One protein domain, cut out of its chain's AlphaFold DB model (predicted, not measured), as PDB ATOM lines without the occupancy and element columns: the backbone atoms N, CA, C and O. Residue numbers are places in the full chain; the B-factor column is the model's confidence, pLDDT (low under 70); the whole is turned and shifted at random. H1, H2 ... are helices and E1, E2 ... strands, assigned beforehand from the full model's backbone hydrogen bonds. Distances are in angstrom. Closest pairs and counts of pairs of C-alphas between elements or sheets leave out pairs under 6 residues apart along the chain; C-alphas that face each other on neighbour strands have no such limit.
ATOM      1  N   CYS A 153      45.826 -56.440 -43.769       98.50
ATOM      2  CA  CYS A 153      46.395 -55.389 -42.925       98.50
ATOM      3  C   CYS A 153      45.805 -54.004 -43.243       98.50
ATOM      4  O   CYS A 153      45.827 -53.555 -44.392       98.50
ATOM      5  N   LEU A 154      45.306 -53.293 -42.231       98.44
ATOM      6  CA  LEU A 154      44.949 -51.881 -42.363       98.44
ATOM      7  C   LEU A 154      46.164 -51.004 -42.046       98.44
ATOM      8  O   LEU A 154      46.692 -51.019 -40.936       98.44
ATOM      9  N   ILE A 155      46.569 -50.168 -42.994       98.38
ATOM     10  CA  ILE A 155      47.660 -49.213 -42.817       98.38
ATOM     11  C   ILE A 155      47.088 -47.886 -42.318       98.38
ATOM     12  O   ILE A 155      46.346 -47.200 -43.029       98.38
ATOM     13  N   ILE A 156      47.467 -47.477 -41.108       96.62
ATOM     14  CA  ILE A 156      47.118 -46.165 -40.558       96.62
ATOM     15  C   ILE A 156      48.239 -45.173 -40.855       96.62
ATOM     16  O   ILE A 156      49.281 -45.145 -40.199       96.62
ATOM     17  N   ARG A 157      47.967 -44.287 -41.811       93.62
ATOM     18  CA  ARG A 157      48.840 -43.166 -42.163       93.62
ATOM     19  C   ARG A 157      48.887 -42.107 -41.055       93.62
ATOM     20  O   ARG A 157      47.856 -41.539 -40.678       93.62
ATOM     21  N   SER A 158      50.094 -41.789 -40.587       91.25
ATOM     22  CA  SER A 158      50.366 -40.576 -39.800       91.25
ATOM     23  C   SER A 158      50.286 -39.325 -40.692       91.25
ATOM     24  O   SER A 158      50.256 -39.418 -41.914       91.25
ATOM     25  N   SER A 159      50.214 -38.118 -40.123       88.75
ATOM     26  CA  SER A 159      50.252 -36.897 -40.951       88.75
ATOM     27  C   SER A 159      51.585 -36.756 -41.688       88.75
ATOM     28  O   SER A 159      52.614 -37.070 -41.101       88.75
ATOM     29  N   ASP A 160      51.599 -36.159 -42.879       89.81
ATOM     30  CA  ASP A 160      52.840 -35.915 -43.646       89.81
ATOM     31  C   ASP A 160      53.885 -35.123 -42.869       89.81
ATOM     32  O   ASP A 160      55.077 -35.399 -42.947       89.81
ATOM     33  N   ARG A 161      53.420 -34.192 -42.031       85.75
ATOM     34  CA  ARG A 161      54.269 -33.468 -41.085       85.75
ATOM     35  C   ARG A 161      55.028 -34.409 -40.151       85.75
ATOM     36  O   ARG A 161      56.185 -34.174 -39.866       85.75
ATOM     37  N   ASN A 162      54.387 -35.460 -39.655       87.38
ATOM     38  CA  ASN A 162      55.042 -36.383 -38.738       87.38
ATOM     39  C   ASN A 162      56.190 -37.111 -39.455       87.38
ATOM     40  O   ASN A 162      57.298 -37.095 -38.942       87.38
ATOM     41  N   TYR A 163      55.974 -37.613 -40.675       90.44
ATOM     42  CA  TYR A 163      57.049 -38.213 -41.476       90.44
ATOM     43  C   TYR A 163      58.214 -37.247 -41.721       90.44
ATOM     44  O   TYR A 163      59.355 -37.593 -41.437       90.44
ATOM     45  N   ARG A 164      57.927 -36.025 -42.176       88.94
ATOM     46  CA  ARG A 164      58.974 -35.054 -42.519       88.94
ATOM     47  C   ARG A 164      59.741 -34.545 -41.301       88.94
ATOM     48  O   ARG A 164      60.950 -34.391 -41.355       88.94
ATOM     49  N   GLU A 165      59.039 -34.245 -40.215       80.94
ATOM     50  CA  GLU A 165      59.607 -33.450 -39.120       80.94
ATOM     51  C   GLU A 165      60.152 -34.312 -37.977       80.94
ATOM     52  O   GLU A 165      61.043 -33.861 -37.265       80.94
ATOM     53  N   PHE A 166      59.635 -35.538 -37.799       83.12
ATOM     54  CA  PHE A 166      60.099 -36.474 -36.762       83.12
ATOM     55  C   PHE A 166      61.011 -37.573 -37.298       83.12
ATOM     56  O   PHE A 166      61.824 -38.097 -36.549       83.12
ATOM     57  N   TYR A 167      60.837 -37.959 -38.562       86.88
ATOM     58  CA  TYR A 167      61.496 -39.138 -39.131       86.88
ATOM     59  C   TYR A 167      62.345 -38.814 -40.361       86.88
ATOM     60  O   TYR A 167      62.853 -39.741 -40.982       86.88
ATOM     61  N   ASP A 168      62.444 -37.533 -40.733       89.19
ATOM     62  CA  ASP A 168      63.156 -37.048 -41.924       89.19
ATOM     63  C   ASP A 168      62.867 -37.888 -43.183       89.19
ATOM     64  O   ASP A 168      63.742 -38.296 -43.942       89.19
ATOM     65  N   THR A 169      61.589 -38.222 -43.370       93.56
ATOM     66  CA  THR A 169      61.122 -39.090 -44.453       93.56
ATOM     67  C   THR A 169      59.802 -38.584 -45.032       93.56
ATOM     68  O   THR A 169      59.258 -37.550 -44.639       93.56
ATOM     69  N   THR A 170      59.244 -39.323 -45.982       95.94
ATOM     70  CA  THR A 170      57.936 -39.049 -46.581       95.94
ATOM     71  C   THR A 170      57.001 -40.235 -46.400       95.94
ATOM     72  O   THR A 170      57.436 -41.367 -46.184       95.94
ATOM     73  N   TRP A 171      55.696 -39.981 -46.529       95.44
ATOM     74  CA  TRP A 171      54.705 -41.055 -46.581       95.44
ATOM     75  C   TRP A 171      55.059 -42.091 -47.654       95.44
ATOM     76  O   TRP A 171      55.024 -43.277 -47.363       95.44
ATOM     77  N   ASP A 172      55.438 -41.659 -48.861       97.56
ATOM     78  CA  ASP A 172      55.705 -42.576 -49.973       97.56
ATOM     79  C   ASP A 172      56.960 -43.423 -49.743       97.56
ATOM     80  O   ASP A 172      56.967 -44.610 -50.066       97.56
ATOM     81  N   GLN A 173      58.015 -42.838 -49.165       97.38
ATOM     82  CA  GLN A 173      59.216 -43.586 -48.786       97.38
ATOM     83  C   GLN A 173      58.893 -44.627 -47.714       97.38
ATOM     84  O   GLN A 173      59.201 -45.798 -47.907       97.38
ATOM     85  N   TRP A 174      58.217 -44.231 -46.633       96.88
ATOM     86  CA  TRP A 174      57.811 -45.158 -45.575       96.88
ATOM     87  C   TRP A 174      56.832 -46.230 -46.073       96.88
ATOM     88  O   TRP A 174      56.948 -47.401 -45.733       96.88
ATOM     89  N   PHE A 175      55.869 -45.861 -46.913       98.00
ATOM     90  CA  PHE A 175      54.899 -46.804 -47.459       98.00
ATOM     91  C   PHE A 175      55.583 -47.866 -48.323       98.00
ATOM     92  O   PHE A 175      55.269 -49.046 -48.194       98.00
ATOM     93  N   LYS A 176      56.563 -47.475 -49.149       96.81
ATOM     94  CA  LYS A 176      57.366 -48.420 -49.938       96.81
ATOM     95  C   LYS A 176      58.103 -49.435 -49.063       96.81
ATOM     96  O   LYS A 176      58.157 -50.598 -49.450       96.81
ATOM     97  N   THR A 177      58.633 -49.031 -47.902       94.81
ATOM     98  CA  THR A 177      59.356 -49.971 -47.025       94.81
ATOM     99  C   THR A 177      58.438 -51.009 -46.396       94.81
ATOM    100  O   THR A 177      58.862 -52.145 -46.204       94.81
ATOM    101  N   ILE A 178      57.181 -50.659 -46.104       97.69
ATOM    102  CA  ILE A 178      56.249 -51.598 -45.471       97.69
ATOM    103  C   ILE A 178      55.437 -52.429 -46.468       97.69
ATOM    104  O   ILE A 178      55.117 -53.580 -46.189       97.69
ATOM    105  N   ALA A 179      55.090 -51.865 -47.628       97.62
ATOM    106  CA  ALA A 179      54.156 -52.478 -48.568       97.62
ATOM    107  C   ALA A 179      54.711 -53.767 -49.181       97.62
ATOM    108  O   ALA A 179      53.980 -54.753 -49.276       97.62
ATOM    109  N   GLN A 180      55.994 -53.760 -49.558       96.62
ATOM    110  CA  GLN A 180      56.655 -54.935 -50.124       96.62
ATOM    111  C   GLN A 180      56.755 -56.058 -49.087       96.62
ATOM    112  O   GLN A 180      56.319 -57.168 -49.349       96.62
ATOM    113  N   VAL A 181      57.208 -55.743 -47.870       98.12
ATOM    114  CA  VAL A 181      57.340 -56.725 -46.780       98.12
ATOM    115  C   VAL A 181      55.996 -57.360 -46.418       98.12
ATOM    116  O   VAL A 181      55.921 -58.564 -46.187       98.12
ATOM    117  N   LEU A 182      54.912 -56.576 -46.385       98.31
ATOM    118  CA  LEU A 182      53.569 -57.124 -46.177       98.31
ATOM    119  C   LEU A 182      53.221 -58.150 -47.264       98.31
ATOM    120  O   LEU A 182      52.754 -59.238 -46.935       98.31
ATOM    121  N   GLN A 183      53.475 -57.833 -48.536       97.62
ATOM    122  CA  GLN A 183      53.212 -58.742 -49.656       97.62
ATOM    123  C   GLN A 183      54.086 -59.998 -49.605       97.62
ATOM    124  O   GLN A 183      53.561 -61.091 -49.804       97.62
ATOM    125  N   ASP A 184      55.370 -59.854 -49.278       97.81
ATOM    126  CA  ASP A 184      56.319 -60.967 -49.160       97.81
ATOM    127  C   ASP A 184      55.874 -61.971 -48.081       97.81
ATOM    128  O   ASP A 184      55.985 -63.181 -48.267       97.81
ATOM    129  N   HIS A 185      55.258 -61.485 -46.995       98.06
ATOM    130  CA  HIS A 185      54.661 -62.316 -45.935       98.06
ATOM    131  C   HIS A 185      53.217 -62.774 -46.221       98.06
ATOM    132  O   HIS A 185      52.547 -63.378 -45.366       98.06
ATOM    133  N   GLY A 186      52.720 -62.512 -47.431       97.69
ATOM    134  CA  GLY A 186      51.403 -62.931 -47.910       97.69
ATOM    135  C   GLY A 186      50.237 -62.097 -47.379       97.69
ATOM    136  O   GLY A 186      49.105 -62.582 -47.364       97.69
ATOM    137  N   TYR A 187      50.486 -60.872 -46.915       98.50
ATOM    138  CA  TYR A 187      49.438 -59.941 -46.516       98.50
ATOM    139  C   TYR A 187      48.950 -59.111 -47.702       98.50
ATOM    140  O   TYR A 187      49.726 -58.534 -48.464       98.50
ATOM    141  N   SER A 188      47.630 -58.972 -47.801       98.19
ATOM    142  CA  SER A 188      47.023 -57.879 -48.564       98.19
ATOM    143  C   SER A 188      46.797 -56.686 -47.640       98.19
ATOM    144  O   SER A 188      46.695 -56.844 -46.421       98.19
ATOM    145  N   TYR A 189      46.730 -55.475 -48.190       98.38
ATOM    146  CA  TYR A 189      46.586 -54.279 -47.370       98.38
ATOM    147  C   TYR A 189      45.672 -53.228 -47.986       98.38
ATOM    148  O   TYR A 189      45.475 -53.162 -49.199       98.38
ATOM    149  N   GLY A 190      45.148 -52.362 -47.123       97.94
ATOM    150  CA  GLY A 190      44.473 -51.130 -47.508       97.94
ATOM    151  C   GLY A 190      44.972 -49.962 -46.669       97.94
ATOM    152  O   GLY A 190      45.447 -50.141 -45.551       97.94
ATOM    153  N   VAL A 191      44.893 -48.749 -47.213       97.31
ATOM    154  CA  VAL A 191      45.304 -47.532 -46.503       97.31
ATOM    155  C   VAL A 191      44.072 -46.835 -45.958       97.31
ATOM    156  O   VAL A 191      43.173 -46.458 -46.713       97.31
ATOM    157  N   ARG A 192      44.066 -46.610 -44.644       94.56
ATOM    158  CA  ARG A 192      42.964 -45.955 -43.954       94.56
ATOM    159  C   ARG A 192      42.677 -44.573 -44.535       94.56
ATOM    160  O   ARG A 192      43.557 -43.705 -44.574       94.56
ATOM    161  N   ARG A 193      41.407 -44.295 -44.833       86.69
ATOM    162  CA  ARG A 193      40.961 -42.945 -45.209       86.69
ATOM    163  C   ARG A 193      40.632 -42.124 -43.966       86.69
ATOM    164  O   ARG A 193      39.664 -42.372 -43.255       86.69
ATOM    165  N   LYS A 194      41.434 -41.092 -43.687       85.44
ATOM    166  CA  LYS A 194      41.192 -40.215 -42.535       85.44
ATOM    167  C   LYS A 194      39.915 -39.394 -42.732       85.44
ATOM    168  O   LYS A 194      39.895 -38.442 -43.503       85.44
ATOM    169  N   VAL A 195      38.876 -39.717 -41.967       86.38
ATOM    170  CA  VAL A 195      37.620 -38.957 -41.961       86.38
ATOM    171  C   VAL A 195      37.691 -37.702 -41.080       86.38
ATOM    172  O   VAL A 195      38.389 -37.652 -40.054       86.38
ATOM    173  N   ALA A 196      36.940 -36.672 -41.479       82.81
ATOM    174  CA  ALA A 196      36.731 -35.462 -40.686       82.81
ATOM    175  C   ALA A 196      36.055 -35.792 -39.344       82.81
ATOM    176  O   ALA A 196      35.307 -36.761 -39.246       82.81
ATOM    177  N   ALA A 197      36.295 -34.975 -38.313       77.38
ATOM    178  CA  ALA A 197      35.810 -35.241 -36.954       77.38
ATOM    179  C   ALA A 197      34.288 -35.450 -36.878       77.38
ATOM    180  O   ALA A 197      33.841 -36.371 -36.206       77.38
ATOM    181  N   SER A 198      33.514 -34.662 -37.629       80.25
ATOM    182  CA  SER A 198      32.051 -34.767 -37.700       80.25
ATOM    183  C   SER A 198      31.539 -36.074 -38.313       80.25
ATOM    184  O   SER A 198      30.397 -36.440 -38.072       80.25
ATOM    185  N   LYS A 199      32.369 -36.785 -39.087       86.44
ATOM    186  CA  LYS A 199      32.020 -38.054 -39.745       86.44
ATOM    187  C   LYS A 199      32.586 -39.283 -39.031       86.44
ATOM    188  O   LYS A 199      32.422 -40.388 -39.528       86.44
ATOM    189  N   ARG A 200      33.286 -39.105 -37.905       82.50
ATOM    190  CA  ARG A 200      33.896 -40.212 -37.152       82.50
ATOM    191  C   ARG A 200      32.904 -41.177 -36.506       82.50
ATOM    192  O   ARG A 200      33.251 -42.351 -36.458       82.50
ATOM    193  N   PRO A 201      31.718 -40.760 -36.019       85.44
ATOM    194  CA  PRO A 201      30.720 -41.726 -35.565       85.44
ATOM    195  C   PRO A 201      30.402 -42.733 -36.684       85.44
ATOM    196  O   PRO A 201      30.041 -42.326 -37.788       85.44
ATOM    197  N   GLY A 202      30.617 -44.027 -36.423       85.62
ATOM    198  CA  GLY A 202      30.471 -45.112 -37.407       85.62
ATOM    199  C   GLY A 202      31.580 -45.210 -38.469       85.62
ATOM    200  O   GLY A 202      31.460 -45.994 -39.407       85.62
ATOM    201  N   ASN A 203      32.645 -44.406 -38.363       89.38
ATOM    202  CA  ASN A 203      33.836 -44.451 -39.222       89.38
ATOM    203  C   ASN A 203      35.134 -44.324 -38.400       89.38
ATOM    204  O   ASN A 203      36.124 -43.716 -38.840       89.38
ATOM    205  N   GLN A 204      35.124 -44.850 -37.176       90.50
ATOM    206  CA  GLN A 204      36.335 -45.012 -36.380       90.50
ATOM    207  C   GLN A 204      37.235 -46.077 -37.009       90.50
ATOM    208  O   GLN A 204      36.841 -46.779 -37.943       90.50
ATOM    209  N   ILE A 205      38.472 -46.187 -36.520       92.94
ATOM    210  CA  ILE A 205      39.415 -47.189 -37.037       92.94
ATOM    211  C   ILE A 205      38.807 -48.583 -36.908       92.94
ATOM    212  O   ILE A 205      38.823 -49.351 -37.865       92.94
ATOM    213  N   ILE A 206      38.188 -48.865 -35.763       93.19
ATOM    214  CA  ILE A 206      37.574 -50.161 -35.507       93.19
ATOM    215  C   ILE A 206      36.394 -50.483 -36.433       93.19
ATOM    216  O   ILE A 206      36.197 -51.643 -36.797       93.19
ATOM    217  N   ASP A 207      35.635 -49.468 -36.850       93.50
ATOM    218  CA  ASP A 207      34.502 -49.640 -37.762       93.50
ATOM    219  C   ASP A 207      34.993 -50.047 -39.155       93.50
ATOM    220  O   ASP A 207      34.427 -50.936 -39.785       93.50
ATOM    221  N   GLU A 208      36.084 -49.435 -39.621       94.94
ATOM    222  CA  GLU A 208      36.721 -49.755 -40.903       94.94
ATOM    223  C   GLU A 208      37.366 -51.142 -40.882       94.94
ATOM    224  O   GLU A 208      37.184 -51.914 -41.820       94.94
ATOM    225  N   ILE A 209      38.024 -51.497 -39.775       95.62
ATOM    226  CA  ILE A 209      38.555 -52.845 -39.557       95.62
ATOM    227  C   ILE A 209      37.447 -53.898 -39.693       95.62
ATOM    228  O   ILE A 209      37.600 -54.854 -40.454       95.62
ATOM    229  N   LYS A 210      36.321 -53.710 -38.990       95.44
ATOM    230  CA  LYS A 210      35.184 -54.645 -38.997       95.44
ATOM    231  C   LYS A 210      34.504 -54.714 -40.369       95.44
ATOM    232  O   LYS A 210      34.222 -55.808 -40.846       95.44
ATOM    233  N   ARG A 211      34.246 -53.565 -40.998       95.38
ATOM    234  CA  ARG A 211      33.527 -53.469 -42.279       95.38
ATOM    235  C   ARG A 211      34.300 -54.092 -43.437       95.38
ATOM    236  O   ARG A 211      33.709 -54.798 -44.246       95.38
ATOM    237  N   ASP A 212      35.601 -53.834 -43.503       96.12
ATOM    238  CA  ASP A 212      36.427 -54.225 -44.648       96.12
ATOM    239  C   ASP A 212      37.225 -55.518 -44.372       96.12
ATOM    240  O   ASP A 212      38.009 -55.958 -45.218       96.12
ATOM    241  N   GLY A 213      37.018 -56.137 -43.202       96.56
ATOM    242  CA  GLY A 213      37.571 -57.441 -42.839       96.56
ATOM    243  C   GLY A 213      39.084 -57.440 -42.640       96.56
ATOM    244  O   GLY A 213      39.752 -58.366 -43.092       96.56
ATOM    245  N   TYR A 214      39.645 -56.403 -42.014       98.12
ATOM    246  CA  TYR A 214      41.070 -56.385 -41.675       98.12
ATOM    247  C   TYR A 214      41.349 -57.242 -40.430       98.12
ATOM    248  O   TYR A 214      40.596 -57.226 -39.459       98.12
ATOM    249  N   ASP A 215      42.449 -57.987 -40.459       98.00
ATOM    250  CA  ASP A 215      42.904 -58.866 -39.382       98.00
ATOM    251  C   ASP A 215      43.909 -58.190 -38.452       98.00
ATOM    252  O   ASP A 215      43.956 -58.500 -37.266       98.00
ATOM    253  N   CYS A 216      44.727 -57.286 -38.989       98.31
ATOM    254  CA  CYS A 216      45.767 -56.588 -38.245       98.31
ATOM    255  C   CYS A 216      45.904 -55.141 -38.719       98.31
ATOM    256  O   CYS A 216      45.336 -54.737 -39.740       98.31
ATOM    257  N   VAL A 217      46.660 -54.344 -37.967       98.25
ATOM    258  CA  VAL A 217      46.835 -52.917 -38.249       98.25
ATOM    259  C   VAL A 217      48.296 -52.521 -38.117       98.25
ATOM    260  O   VAL A 217      48.948 -52.899 -37.154       98.25
ATOM    261  N   ILE A 218      48.806 -51.710 -39.039       98.50
ATOM    262  CA  ILE A 218      50.170 -51.173 -38.979       98.50
ATOM    263  C   ILE A 218      50.158 -49.647 -38.953       98.50
ATOM    264  O   ILE A 218      49.395 -49.000 -39.675       98.50
ATOM    265  N   ALA A 219      51.018 -49.052 -38.127       97.56
ATOM    266  CA  ALA A 219      51.247 -47.611 -38.138       97.56
ATOM    267  C   ALA A 219      52.675 -47.249 -37.721       97.56
ATOM    268  O   ALA A 219      53.314 -47.962 -36.946       97.56
ATOM    269  N   ASN A 220      53.131 -46.076 -38.168       94.69
ATOM    270  CA  ASN A 220      54.378 -45.487 -37.690       94.69
ATOM    271  C   ASN A 220      54.188 -44.835 -36.314       94.69
ATOM    272  O   ASN A 220      54.470 -45.445 -35.286       94.69
ATOM    273  N   HIS A 221      53.592 -43.643 -36.283       89.94
ATOM    274  CA  HIS A 221      53.353 -42.865 -35.067       89.94
ATOM    275  C   HIS A 221      51.882 -42.455 -35.004       89.94
ATOM    276  O   HIS A 221      51.494 -41.370 -35.450       89.94
ATOM    277  N   SER A 222      51.025 -43.344 -34.504       91.25
ATOM    278  CA  SER A 222      49.590 -43.078 -34.430       91.25
ATOM    279  C   SER A 222      48.966 -43.734 -33.210       91.25
ATOM    280  O   SER A 222      48.935 -44.957 -33.109       91.25
ATOM    281  N   ALA A 223      48.357 -42.913 -32.349       89.00
ATOM    282  CA  ALA A 223      47.508 -43.386 -31.253       89.00
ATOM    283  C   ALA A 223      46.278 -44.172 -31.746       89.00
ATOM    284  O   ALA A 223      45.591 -44.794 -30.951       89.00
ATOM    285  N   GLY A 224      45.992 -44.153 -33.053       90.69
ATOM    286  CA  GLY A 224      44.934 -44.964 -33.646       90.69
ATOM    287  C   GLY A 224      45.152 -46.473 -33.502       90.69
ATOM    288  O   GLY A 224      44.175 -47.211 -33.483       90.69
ATOM    289  N   LEU A 225      46.400 -46.942 -33.345       95.25
ATOM    290  CA  LEU A 225      46.648 -48.360 -33.049       95.25
ATOM    291  C   LEU A 225      46.037 -48.784 -31.713       95.25
ATOM    292  O   LEU A 225      45.560 -49.907 -31.605       95.25
ATOM    293  N   SER A 226      45.970 -47.876 -30.737       95.56
ATOM    294  CA  SER A 226      45.340 -48.149 -29.447       95.56
ATOM    295  C   SER A 226      43.859 -48.537 -29.580       95.56
ATOM    296  O   SER A 226      43.359 -49.258 -28.726       95.56
ATOM    297  N   GLU A 227      43.160 -48.097 -30.640       94.50
ATOM    298  CA  GLU A 227      41.777 -48.528 -30.942       94.50
ATOM    299  C   GLU A 227      41.697 -50.000 -31.332       94.50
ATOM    300  O   GLU A 227      40.771 -50.702 -30.943       94.50
ATOM    301  N   ALA A 228      42.680 -50.474 -32.091       96.56
ATOM    302  CA  ALA A 228      42.727 -51.850 -32.554       96.56
ATOM    303  C   ALA A 228      43.147 -52.810 -31.429       96.56
ATOM    304  O   ALA A 228      42.530 -53.862 -31.265       96.56
ATOM    305  N   VAL A 229      44.138 -52.412 -30.621       97.44
ATOM    306  CA  VAL A 229      44.679 -53.227 -29.520       97.44
ATOM    307  C   VAL A 229      43.594 -53.649 -28.536       97.44
ATOM    308  O   VAL A 229      43.424 -54.838 -28.291       97.44
ATOM    309  N   VAL A 230      42.834 -52.695 -27.982       96.19
ATOM    310  CA  VAL A 230      41.843 -53.007 -26.931       96.19
ATOM    311  C   VAL A 230      40.680 -53.862 -27.441       96.19
ATOM    312  O   VAL A 230      39.996 -54.517 -26.662       96.19
ATOM    313  N   GLU A 231      40.478 -53.885 -28.758       95.69
ATOM    314  CA  GLU A 231      39.470 -54.694 -29.440       95.69
ATOM    315  C   GLU A 231      40.000 -56.072 -29.881       95.69
ATOM    316  O   GLU A 231      39.296 -56.816 -30.571       95.69
ATOM    317  N   GLY A 232      41.225 -56.423 -29.476       96.88
ATOM    318  CA  GLY A 232      41.837 -57.728 -29.716       96.88
ATOM    319  C   GLY A 232      42.420 -57.893 -31.117       96.88
ATOM    320  O   GLY A 232      42.585 -59.022 -31.581       96.88
ATOM    321  N   TYR A 233      42.706 -56.801 -31.830       97.94
ATOM    322  CA  TYR A 233      43.391 -56.875 -33.120       97.94
ATOM    323  C   TYR A 233      44.902 -56.762 -32.929       97.94
ATOM    324  O   TYR A 233      45.360 -55.803 -32.302       97.94
ATOM    325  N   PRO A 234      45.696 -57.679 -33.506       98.12
ATOM    326  CA  PRO A 234      47.142 -57.551 -33.503       98.12
ATOM    327  C   PRO A 234      47.562 -56.290 -34.258       98.12
ATOM    328  O   PRO A 234      47.025 -55.953 -35.321       98.12
ATOM    329  N   VAL A 235      48.559 -55.598 -33.714       98.31
ATOM    330  CA  VAL A 235      49.100 -54.376 -34.306       98.31
ATOM    331  C   VAL A 235      50.598 -54.487 -34.559       98.31
ATOM    332  O   VAL A 235      51.311 -55.193 -33.848       98.31
ATOM    333  N   ILE A 236      51.077 -53.766 -35.568       98.50
ATOM    334  CA  ILE A 236      52.486 -53.670 -35.954       98.50
ATOM    335  C   ILE A 236      52.920 -52.208 -35.821       98.50
ATOM    336  O   ILE A 236      52.224 -51.293 -36.275       98.50
ATOM    337  N   THR A 237      54.083 -51.973 -35.214       97.62
ATOM    338  CA  THR A 237      54.643 -50.621 -35.042       97.62
ATOM    339  C   THR A 237      55.997 -50.481 -35.718       97.62
ATOM    340  O   THR A 237      56.914 -51.259 -35.456       97.62
ATOM    341  N   THR A 238      56.153 -49.444 -36.544       96.31
ATOM    342  CA  THR A 238      57.436 -49.141 -37.210       96.31
ATOM    343  C   THR A 238      58.294 -48.120 -36.475       96.31
ATOM    344  O   THR A 238      59.413 -47.866 -36.899       96.31
ATOM    345  N   SER A 239      57.797 -47.531 -35.386       92.25
ATOM    346  CA  SER A 239      58.559 -46.606 -34.544       92.25
ATOM    347  C   SER A 239      58.484 -47.018 -33.075       92.25
ATOM    348  O   SER A 239      57.417 -47.461 -32.630       92.25
ATOM    349  N   PRO A 240      59.579 -46.829 -32.313       89.75
ATOM    350  CA  PRO A 240      59.574 -47.040 -30.867       89.75
ATOM    351  C   PRO A 240      58.633 -46.071 -30.134       89.75
ATOM    352  O   PRO A 240      58.086 -46.420 -29.097       89.75
ATOM    353  N   TRP A 241      58.351 -44.893 -30.705       89.50
ATOM    354  CA  TRP A 241      57.525 -43.857 -30.070       89.50
ATOM    355  C   TRP A 241      56.012 -44.058 -30.245       89.50
ATOM    356  O   TRP A 241      55.212 -43.185 -29.900       89.50
ATOM    357  N   ASN A 242      55.578 -45.179 -30.825       92.88
ATOM    358  CA  ASN A 242      54.154 -45.447 -30.976       92.88
ATOM    359  C   ASN A 242      53.520 -45.800 -29.612       92.88
ATOM    360  O   ASN A 242      54.031 -46.682 -28.927       92.88
ATOM    361  N   PRO A 243      52.368 -45.214 -29.230       91.44
ATOM    362  CA  PRO A 243      51.723 -45.521 -27.947       91.44
ATOM    363  C   PRO A 243      51.407 -47.006 -27.702       91.44
ATOM    364  O   PRO A 243      51.363 -47.451 -26.556       91.44
ATOM    365  N   ALA A 244      51.193 -47.780 -28.769       95.25
ATOM    366  CA  ALA A 244      50.894 -49.207 -28.693       95.25
ATOM    367  C   ALA A 244      52.148 -50.106 -28.689       95.25
ATOM    368  O   ALA A 244      52.004 -51.324 -28.682       95.25
ATOM    369  N   ARG A 245      53.370 -49.544 -28.700       94.50
ATOM    370  CA  ARG A 245      54.633 -50.285 -28.904       94.50
ATOM    371  C   ARG A 245      54.798 -51.516 -28.003       94.50
ATOM    372  O   ARG A 245      55.306 -52.531 -28.467       94.50
ATOM    373  N   LEU A 246      54.351 -51.445 -26.750       94.69
ATOM    374  CA  LEU A 246      54.482 -52.522 -25.752       94.69
ATOM    375  C   LEU A 246      53.708 -53.793 -26.093       94.69
ATOM    376  O   LEU A 246      54.149 -54.907 -25.812       94.69
ATOM    377  N   VAL A 247      52.556 -53.611 -26.719       96.81
ATOM    378  CA  VAL A 247      51.593 -54.668 -27.049       96.81
ATOM    379  C   VAL A 247      51.498 -54.869 -28.562       96.81
ATOM    380  O   VAL A 247      50.582 -55.512 -29.065       96.81
ATOM    381  N   ALA A 248      52.467 -54.325 -29.300       97.50
ATOM    382  CA  ALA A 248      52.592 -54.457 -30.740       97.50
ATOM    383  C   ALA A 248      53.673 -55.466 -31.120       97.50
ATOM    384  O   ALA A 248      54.651 -55.663 -30.401       97.50
ATOM    385  N   THR A 249      53.548 -56.004 -32.327       98.06
ATOM    386  CA  THR A 249      54.678 -56.590 -33.049       98.06
ATOM    387  C   THR A 249      55.620 -55.461 -33.454       98.06
ATOM    388  O   THR A 249      55.190 -54.461 -34.049       98.06
ATOM    389  N   HIS A 250      56.898 -55.575 -33.111       96.56
ATOM    390  CA  HIS A 250      57.898 -54.608 -33.551       96.56
ATOM    391  C   HIS A 250      58.201 -54.858 -35.029       96.56
ATOM    392  O   HIS A 250      58.206 -55.997 -35.487       96.56
ATOM    393  N   TRP A 251      58.424 -53.795 -35.801       97.19
ATOM    394  CA  TRP A 251      58.661 -53.929 -37.242       97.19
ATOM    395  C   TRP A 251      59.842 -54.838 -37.590       97.19
ATOM    396  O   TRP A 251      59.745 -55.604 -38.539       97.19
ATOM    397  N   THR A 252      60.922 -54.786 -36.811       96.12
ATOM    398  CA  THR A 252      62.097 -55.657 -36.975       96.12
ATOM    399  C   THR A 252      61.731 -57.135 -36.898       96.12
ATOM    400  O   THR A 252      62.155 -57.913 -37.748       96.12
ATOM    401  N   ASP A 253      60.883 -57.499 -35.939       97.19
ATOM    402  CA  ASP A 253      60.469 -58.883 -35.710       97.19
ATOM    403  C   ASP A 253      59.526 -59.336 -36.828       97.19
ATOM    404  O   ASP A 253      59.714 -60.397 -37.419       97.19
ATOM    405  N   PHE A 254      58.571 -58.474 -37.199       98.12
ATOM    406  CA  PHE A 254      57.645 -58.750 -38.295       98.12
ATOM    407  C   PHE A 254      58.364 -58.928 -39.637       98.12
ATOM    408  O   PHE A 254      58.002 -59.804 -40.414       98.12
ATOM    409  N   VAL A 255      59.392 -58.124 -39.930       98.06
ATOM    410  CA  VAL A 255      60.201 -58.285 -41.150       98.06
ATOM    411  C   VAL A 255      60.850 -59.668 -41.186       98.06
ATOM    412  O   VAL A 255      60.872 -60.288 -42.247       98.06
ATOM    413  N   PHE A 256      61.338 -60.156 -40.044       97.19
ATOM    414  CA  PHE A 256      62.076 -61.413 -39.961       97.19
ATOM    415  C   PHE A 256      61.202 -62.649 -40.215       97.19
ATOM    416  O   PHE A 256      61.617 -63.529 -40.966       97.19
ATOM    417  N   ASN A 257      60.002 -62.727 -39.630       95.81
ATOM    418  CA  ASN A 257      59.178 -63.947 -39.683       95.81
ATOM    419  C   ASN A 257      57.722 -63.747 -40.145       95.81
ATOM    420  O   ASN A 257      57.022 -64.730 -40.375       95.81
ATOM    421  N   GLY A 258      57.247 -62.508 -40.293       96.38
ATOM    422  CA  GLY A 258      55.862 -62.203 -40.670       96.38
ATOM    423  C   GLY A 258      54.820 -62.561 -39.602       96.38
ATOM    424  O   GLY A 258      53.611 -62.525 -39.880       96.38
ATOM    425  N   GLU A 259      55.266 -62.923 -38.397       96.69
ATOM    426  CA  GLU A 259      54.420 -63.340 -37.283       96.69
ATOM    427  C   GLU A 259      53.939 -62.137 -36.477       96.69
ATOM    428  O   GLU A 259      54.579 -61.088 -36.409       96.69
ATOM    429  N   LEU A 260      52.767 -62.288 -35.864       98.00
ATOM    430  CA  LEU A 260      52.136 -61.244 -35.071       98.00
ATOM    431  C   LEU A 260      52.244 -61.600 -33.592       98.00
ATOM    432  O   LEU A 260      51.884 -62.707 -33.191       98.00
ATOM    433  N   LYS A 261      52.657 -60.631 -32.773       97.50
ATOM    434  CA  LYS A 261      52.592 -60.734 -31.317       97.50
ATOM    435  C   LYS A 261      51.137 -60.930 -30.888       97.50
ATOM    436  O   LYS A 261      50.270 -60.117 -31.221       97.50
ATOM    437  N   MET A 262      50.891 -61.998 -30.139       97.88
ATOM    438  CA  MET A 262      49.620 -62.249 -29.468       97.88
ATOM    439  C   MET A 262      49.745 -61.792 -28.020       97.88
ATOM    440  O   MET A 262      50.728 -62.115 -27.362       97.88
ATOM    441  N   ASN A 263      48.763 -61.036 -27.541       98.38
ATOM    442  CA  ASN A 263      48.687 -60.598 -26.154       98.38
ATOM    443  C   ASN A 263      47.412 -61.162 -25.526       98.38
ATOM    444  O   ASN A 263      46.339 -61.116 -26.133       98.38
ATOM    445  N   THR A 264      47.525 -61.641 -24.302       98.56
ATOM    446  CA  THR A 264      46.409 -61.999 -23.429       98.56
ATOM    447  C   THR A 264      45.599 -60.762 -23.030       98.56
ATOM    448  O   THR A 264      46.055 -59.620 -23.136       98.56
TER     449      THR A 264
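Overview. This is residues 153 to 264 of the 301 residues of an uncharacterized protein of Rickettsiales bacterium TMED131 (UniProt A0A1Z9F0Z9). A small twisted sheet of four parallel strands forms the middle, with H2 over one face and H3 and H4 over the opposite face. H1 lies beyond the last residue of E1, H5 sits at the E4 edge, and residues 196 to 202 stick out. The 112 printed residues hold five named helices and four named strands, ordered E1 H1 H2 E2 H3 E3 H4 E4 H5; the sheet runs E2 E1 E3 E4, and the class is mixed. The whole is compact, with a radius of gyration of the C-alphas of 13.3 A and spans of 39 by 35 by 25 A.

Along the chain. Find C-alpha 153 at (46.395, -55.389, -42.925), where E1, residues 153 to 156, begins. Read on through H1, 160 to 166; H2, 171 to 184, 20.1 A long; E2, 188 to 191; H3, 205 to 212; E3, 216 to 219; H4, 225 to 230; and E4, 235 to 237. H5, 251 to 257, ends at C-alpha 257, (59.178, -63.947, -39.683).

Arrangement. Within hydrogen-bond range, find N 155 and O 190 for E1 and E2, N 156 and O 218 for E1 and E3, and N 236 and O 217 for E4 and E3, each 2.8 A apart. E1, H1 H2, E2 and E3, H4, E4 are strand-helix-strand units, parallel neighbour strands with helices between; E2, H3, E3 is a split one, with E1 between its strands; each crossover is right-handed. H2 is on the sheet at a height of 9.6 A; H3 and H4 are on the opposite face. H3 and H4 touch, about perpendicular at 82 degrees, the closest C-alphas being those of Ile 206 and Ala 228, 6.2 A apart. H5 only grazes the sheet with residues 251 to 254; H1 is not on it. Every O i to N i+4 pair is within range in H1, H3 and H5, 8 of 10 in H2 and 1 of 2 in H4.

Size, cuts and confidence. The C-alphas farthest apart, Ser 198 and Phe 256, are 40.2 A apart. The printed part has no cut; the links E2 to H3 and E4 to H5 are long, 13 residues each. No printed residue is under 70 in pLDDT.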